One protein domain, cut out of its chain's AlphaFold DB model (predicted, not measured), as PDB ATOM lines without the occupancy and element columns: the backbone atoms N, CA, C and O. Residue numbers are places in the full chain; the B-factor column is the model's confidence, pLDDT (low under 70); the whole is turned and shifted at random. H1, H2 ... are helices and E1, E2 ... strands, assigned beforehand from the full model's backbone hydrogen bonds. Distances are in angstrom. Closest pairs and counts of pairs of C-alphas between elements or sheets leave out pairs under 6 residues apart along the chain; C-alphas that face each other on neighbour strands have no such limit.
ATOM      1  N   SER A   7     167.079 130.474 129.816       88.00
ATOM      2  CA  SER A   7     168.539 130.401 129.829       88.00
ATOM      3  C   SER A   7     169.058 129.196 129.046       88.00
ATOM      4  O   SER A   7     168.330 128.251 128.750       88.00
ATOM      5  N   VAL A   8     170.350 129.220 128.714       83.81
ATOM      6  CA  VAL A   8     171.007 128.124 127.980       83.81
ATOM      7  C   VAL A   8     170.968 126.806 128.770       83.81
ATOM      8  O   VAL A   8     170.861 125.743 128.169       83.81
ATOM      9  N   ASP A   9     171.013 126.868 130.105       85.19
ATOM     10  CA  ASP A   9     170.930 125.711 131.011       85.19
ATOM     11  C   ASP A   9     169.488 125.271 131.331       85.19
ATOM     12  O   ASP A   9     169.276 124.148 131.787       85.19
ATOM     13  N   ALA A  10     168.492 126.124 131.075       88.38
ATOM     14  CA  ALA A  10     167.084 125.858 131.342       88.38
ATOM     15  C   ALA A  10     166.202 126.529 130.280       88.38
ATOM     16  O   ALA A  10     165.602 127.583 130.508       88.38
ATOM     17  N   ILE A  11     166.115 125.894 129.107       90.44
ATOM     18  CA  ILE A  11     165.278 126.378 128.006       90.44
ATOM     19  C   ILE A  11     163.805 126.281 128.420       90.44
ATOM     20  O   ILE A  11     163.283 125.195 128.674       90.44
ATOM     21  N   GLN A  12     163.126 127.425 128.450       90.62
ATOM     22  CA  GLN A  12     161.714 127.569 128.790       90.62
ATOM     23  C   GLN A  12     161.000 128.299 127.649       90.62
ATOM     24  O   GLN A  12     160.906 129.525 127.654       90.62
ATOM     25  N   PRO A  13     160.515 127.571 126.630       87.94
ATOM     26  CA  PRO A  13     159.810 128.193 125.519       87.94
ATOM     27  C   PRO A  13     158.513 128.868 126.012       87.94
ATOM     28  O   PRO A  13     157.758 128.222 126.745       87.94
ATOM     29  N   PRO A  14     158.179 130.099 125.567       88.00
ATOM     30  CA  PRO A  14     156.891 130.738 125.877       88.00
ATOM     31  C   PRO A  14     155.707 129.873 125.425       88.00
ATOM     32  O   PRO A  14     155.900 128.988 124.608       88.00
ATOM     33  N   PRO A  15     154.452 130.079 125.834       88.31
ATOM     34  CA  PRO A  15     153.312 129.345 125.261       88.31
ATOM     35  C   PRO A  15     153.222 129.459 123.724       88.31
ATOM     36  O   PRO A  15     153.542 130.507 123.165       88.31
ATOM     37  N   LEU A  16     152.784 128.405 123.018       79.75
ATOM     38  CA  LEU A  16     152.691 128.402 121.541       79.75
ATOM     39  C   LEU A  16     151.830 129.546 120.991       79.75
ATOM     40  O   LEU A  16     152.162 130.133 119.966       79.75
ATOM     41  N   GLU A  17     150.759 129.895 121.697       81.88
ATOM     42  CA  GLU A  17     149.849 130.985 121.328       81.88
ATOM     43  C   GLU A  17     150.559 132.342 121.301       81.88
ATOM     44  O   GLU A  17     150.304 133.164 120.429       81.88
ATOM     45  N   THR A  18     151.525 132.539 122.202       82.50
ATOM     46  CA  THR A  18     152.338 133.761 122.277       82.50
ATOM     47  C   THR A  18     153.511 133.774 121.305       82.50
ATOM     48  O   THR A  18     154.155 134.805 121.175       82.50
ATOM     49  N   ARG A  19     153.802 132.655 120.624       82.06
ATOM     50  CA  ARG A  19     154.916 132.505 119.668       82.06
ATOM     51  C   ARG A  19     154.511 132.776 118.212       82.06
ATOM     52  O   ARG A  19     155.304 132.533 117.306       82.06
ATOM     53  N   ARG A  20     153.286 133.253 117.968       78.31
ATOM     54  CA  ARG A  20     152.766 133.517 116.619       78.31
ATOM     55  C   ARG A  20     153.101 134.934 116.155       78.31
ATOM     56  O   ARG A  20     152.886 135.907 116.871       78.31
ATOM     57  N   LEU A  21     153.610 135.039 114.929       80.19
ATOM     58  CA  LEU A  21     153.849 136.309 114.252       80.19
ATOM     59  C   LEU A  21     152.646 136.620 113.353       80.19
ATOM     60  O   LEU A  21     152.461 135.966 112.335       80.19
ATOM     61  N   HIS A  22     151.820 137.597 113.734       76.38
ATOM     62  CA  HIS A  22     150.575 137.927 113.017       76.38
ATOM     63  C   HIS A  22     150.726 139.025 111.952       76.38
ATOM     64  O   HIS A  22     149.804 139.263 111.183       76.38
ATOM     65  N   GLU A  23     151.870 139.709 111.916       76.75
ATOM     66  CA  GLU A  23     152.088 140.918 111.104       76.75
ATOM     67  C   GLU A  23     152.734 140.632 109.737       76.75
ATOM     68  O   GLU A  23     153.034 141.560 108.989       76.75
ATOM     69  N   PHE A  24     152.977 139.361 109.406       76.62
ATOM     70  CA  PHE A  24     153.613 138.971 108.149       76.62
ATOM     71  C   PHE A  24     152.575 138.404 107.182       76.62
ATOM     72  O   PHE A  24     151.935 137.398 107.475       76.62
ATOM     73  N   HIS A  25     152.413 139.067 106.038       69.00
ATOM     74  CA  HIS A  25     151.570 138.610 104.935       69.00
ATOM     75  C   HIS A  25     152.274 137.511 104.126       69.00
ATOM     76  O   HIS A  25     153.502 137.496 104.053       69.00
ATOM     77  N   GLU A  26     151.495 136.627 103.496       65.94
ATOM     78  CA  GLU A  26     152.000 135.490 102.703       65.94
ATOM     79  C   GLU A  26     152.892 135.923 101.525       65.94
ATOM     80  O   GLU A  26     153.815 135.202 101.158       65.94
ATOM     81  N   ASP A  27     152.689 137.135 100.999       73.62
ATOM     82  CA  ASP A  27     153.472 137.692  99.887       73.62
ATOM     83  C   ASP A  27     154.841 138.267 100.309       73.62
ATOM     84  O   ASP A  27     155.610 138.736  99.466       73.62
ATOM     85  N   MET A  28     155.168 138.278 101.608       69.31
ATOM     86  CA  MET A  28     156.457 138.775 102.094       69.31
ATOM     87  C   MET A  28     157.505 137.658 102.200       69.31
ATOM     88  O   MET A  28     157.181 136.526 102.562       69.31
ATOM     89  N   PRO A  29     158.798 137.967 101.968       66.69
ATOM     90  CA  PRO A  29     159.878 137.026 102.235       66.69
ATOM     91  C   PRO A  29     159.810 136.486 103.669       66.69
ATOM     92  O   PRO A  29     159.574 137.247 104.612       66.69
ATOM     93  N   ALA A  30     160.056 135.182 103.832       74.38
ATOM     94  CA  ALA A  30     159.985 134.526 105.135       74.38
ATOM     95  C   ALA A  30     160.863 135.260 106.172       74.38
ATOM     96  O   ALA A  30     162.046 135.512 105.905       74.38
ATOM     97  N   PRO A  31     160.322 135.599 107.358       80.38
ATOM     98  CA  PRO A  31     161.062 136.358 108.354       80.38
ATOM     99  C   PRO A  31     162.254 135.550 108.863       80.38
ATOM    100  O   PRO A  31     162.145 134.357 109.138       80.38
ATOM    101  N   LEU A  32     163.398 136.213 109.020       85.81
ATOM    102  CA  LEU A  32     164.589 135.614 109.614       85.81
ATOM    103  C   LEU A  32     164.664 135.934 111.107       85.81
ATOM    104  O   LEU A  32     164.379 137.052 111.539       85.81
ATOM    105  N   PHE A  33     165.120 134.963 111.889       87.06
ATOM    106  CA  PHE A  33     165.291 135.089 113.327       87.06
ATOM    107  C   PHE A  33     166.743 135.382 113.702       87.06
ATOM    108  O   PHE A  33     167.704 135.010 113.019       87.06
ATOM    109  N   ARG A  34     166.884 136.058 114.840       89.94
ATOM    110  CA  ARG A  34     168.148 136.294 115.527       89.94
ATOM    111  C   ARG A  34     168.010 135.828 116.968       89.94
ATOM    112  O   ARG A  34     167.071 136.235 117.651       89.94
ATOM    113  N   VAL A  35     168.956 135.020 117.424       90.62
ATOM    114  CA  VAL A  35     169.045 134.550 118.807       90.62
ATOM    115  C   VAL A  35     170.208 135.266 119.474       90.62
ATOM    116  O   VAL A  35     171.326 135.257 118.967       90.62
ATOM    117  N   LYS A  36     169.932 135.896 120.616       91.06
ATOM    118  CA  LYS A  36     170.931 136.564 121.452       91.06
ATOM    119  C   LYS A  36     170.964 135.889 122.809       91.06
ATOM    120  O   LYS A  36     169.928 135.807 123.465       91.06
ATOM    121  N   VAL A  37     172.150 135.486 123.240       90.81
ATOM    122  CA  VAL A  37     172.393 135.039 124.611       90.81
ATOM    123  C   VAL A  37     173.078 136.178 125.337       90.81
ATOM    124  O   VAL A  37     174.155 136.616 124.934       90.81
ATOM    125  N   THR A  38     172.447 136.678 126.388       92.00
ATOM    126  CA  THR A  38     173.008 137.735 127.226       92.00
ATOM    127  C   THR A  38     173.325 137.195 128.603       92.00
ATOM    128  O   THR A  38     172.575 136.379 129.135       92.00
ATOM    129  N   ASP A  39     174.400 137.688 129.196       89.88
ATOM    130  CA  ASP A  39     174.680 137.478 130.602       89.88
ATOM    131  C   ASP A  39     173.604 138.176 131.442       89.88
ATOM    132  O   ASP A  39     173.217 139.319 131.175       89.88
ATOM    133  N   VAL A  40     173.099 137.454 132.434       84.19
ATOM    134  CA  VAL A  40     172.092 137.914 133.397       84.19
ATOM    135  C   VAL A  40     172.623 137.891 134.831       84.19
ATOM    136  O   VAL A  40     171.901 138.287 135.742       84.19
ATOM    137  N   ARG A  41     173.861 137.418 135.047       84.06
ATOM    138  CA  ARG A  41     174.472 137.229 136.368       84.06
ATOM    139  C   ARG A  41     175.581 138.245 136.621       84.06
ATOM    140  O   ARG A  41     175.388 139.149 137.424       84.06
ATOM    141  N   GLU A  42     176.734 138.089 135.970       83.31
ATOM    142  CA  GLU A  42     177.944 138.849 136.319       83.31
ATOM    143  C   GLU A  42     177.928 140.240 135.695       83.31
ATOM    144  O   GLU A  42     178.183 141.238 136.364       83.31
ATOM    145  N   THR A  43     177.596 140.314 134.408       86.81
ATOM    146  CA  THR A  43     177.477 141.570 133.668       86.81
ATOM    147  C   THR A  43     176.131 141.628 132.941       86.81
ATOM    148  O   THR A  43     176.073 141.370 131.735       86.81
ATOM    149  N   PRO A  44     175.029 141.967 133.640       85.69
ATOM    150  CA  PRO A  44     173.696 142.014 133.048       85.69
ATOM    151  C   PRO A  44     173.651 142.816 131.741       85.69
ATOM    152  O   PRO A  44     174.033 143.984 131.691       85.69
ATOM    153  N   GLY A  45     173.181 142.176 130.670       82.25
ATOM    154  CA  GLY A  45     173.057 142.783 129.341       82.25
ATOM    155  C   GLY A  45     174.284 142.627 128.437       82.25
ATOM    156  O   GLY A  45     174.202 142.977 127.257       82.25
ATOM    157  N   ARG A  46     175.394 142.053 128.923       91.06
ATOM    158  CA  ARG A  46     176.531 141.682 128.070       91.06
ATOM    159  C   ARG A  46     176.109 140.580 127.102       91.06
ATOM    160  O   ARG A  46     175.617 139.540 127.520       91.06
ATOM    161  N   LEU A  47     176.323 140.786 125.807       89.88
ATOM    162  CA  LEU A  47     176.090 139.760 124.792       89.88
ATOM    163  C   LEU A  47     177.188 138.689 124.888       89.88
ATOM    164  O   LEU A  47     178.365 139.000 124.724       89.88
ATOM    165  N   LEU A  48     176.796 137.449 125.178       90.19
ATOM    166  CA  LEU A  48     177.685 136.287 125.270       90.19
ATOM    167  C   LEU A  48     177.752 135.516 123.950       90.19
ATOM    168  O   LEU A  48     178.817 135.040 123.575       90.19
ATOM    169  N   ALA A  49     176.624 135.405 123.245       85.38
ATOM    170  CA  ALA A  49     176.549 134.749 121.944       85.38
ATOM    171  C   ALA A  49     175.459 135.376 121.071       85.38
ATOM    172  O   ALA A  49     174.467 135.919 121.571       85.38
ATOM    173  N   ASP A  50     175.643 135.280 119.759       89.25
ATOM    174  CA  ASP A  50     174.737 135.830 118.760       89.25
ATOM    175  C   ASP A  50     174.680 134.922 117.537       89.25
ATOM    176  O   ASP A  50     175.711 134.560 116.976       89.25
ATOM    177  N   ALA A  51     173.470 134.590 117.108       80.94
ATOM    178  CA  ALA A  51     173.213 133.877 115.868       80.94
ATOM    179  C   ALA A  51     172.158 134.646 115.075       80.94
ATOM    180  O   ALA A  51     171.134 135.055 115.622       80.94
ATOM    181  N   GLN A  52     172.404 134.866 113.786       84.62
ATOM    182  CA  GLN A  52     171.555 135.680 112.912       84.62
ATOM    183  C   GLN A  52     171.141 134.894 111.667       84.62
ATOM    184  O   GLN A  52     171.727 133.860 111.362       84.62
ATOM    185  N   LYS A  53     170.162 135.422 110.921       80.81
ATOM    186  CA  LYS A  53     169.668 134.850 109.654       80.81
ATOM    187  C   LYS A  53     169.109 133.422 109.790       80.81
ATOM    188  O   LYS A  53     169.166 132.638 108.848       80.81
ATOM    189  N   ILE A  54     168.543 133.085 110.949       81.25
ATOM    190  CA  ILE A  54     167.949 131.766 111.191       81.25
ATOM    191  C   ILE A  54     166.602 131.704 110.471       81.25
ATOM    192  O   ILE A  54     165.689 132.465 110.793       81.25
ATOM    193  N   ARG A  55     166.472 130.814 109.485       77.88
ATOM    194  CA  ARG A  55     165.219 130.626 108.746       77.88
ATOM    195  C   ARG A  55     164.262 129.734 109.556       77.88
ATOM    196  O   ARG A  55     164.708 128.690 110.032       77.88
TER     197      ARG A  55
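AT A GLANCE: This is residues 7 to 55 of the 199 residues of an uncharacterized protein of Phycisphaeraceae bacterium (UniProt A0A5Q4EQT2). There is little regular structure here: a hairpin of two antiparallel strands, E1 and E2, follows a long open loop of chain. In that loop residues 9 to 20, of which 16 to 19 belong to the short helix H1, and residues 22 to 29 stand free. The printed part has 49 residues, 18 of them in named elements, in the order H1, E1, E2; the class is mixed, helices and strands. The whole is elongated, 44 by 23 by 15 A, and only just loose, close to extended, with a radius of gyration of the C-alphas of 14.2 A.

IN THESE COORDINATES: Find C-alpha 16 at (152.691, 128.402, 121.541); H1, residues 16 to 19, begins there. Go on to C-alpha 33 at (165.291, 135.089, 113.327), where E1, residues 33 to 38, begins its 16.1 A. E2, residues 47 to 54, covers 17.8 A.

HOW THE PARTS SIT: In the hairpin, E1 and E2 are antiparallel at 173 degrees. Look at N 35 and O 51, within hydrogen-bond range at 2.8 A. H1 is apart from E2, and too short for any O i to N i+4 pair; its one O i to N i+3 pair is within range.

THE WHOLE: The C-alphas farthest apart, of Asp 27 and Glu 42, are 43.9 A apart. The printed part has no cut; the link H1 to E1 is long. Residues 25 to 26 and 28 to 29 have pLDDT under 70.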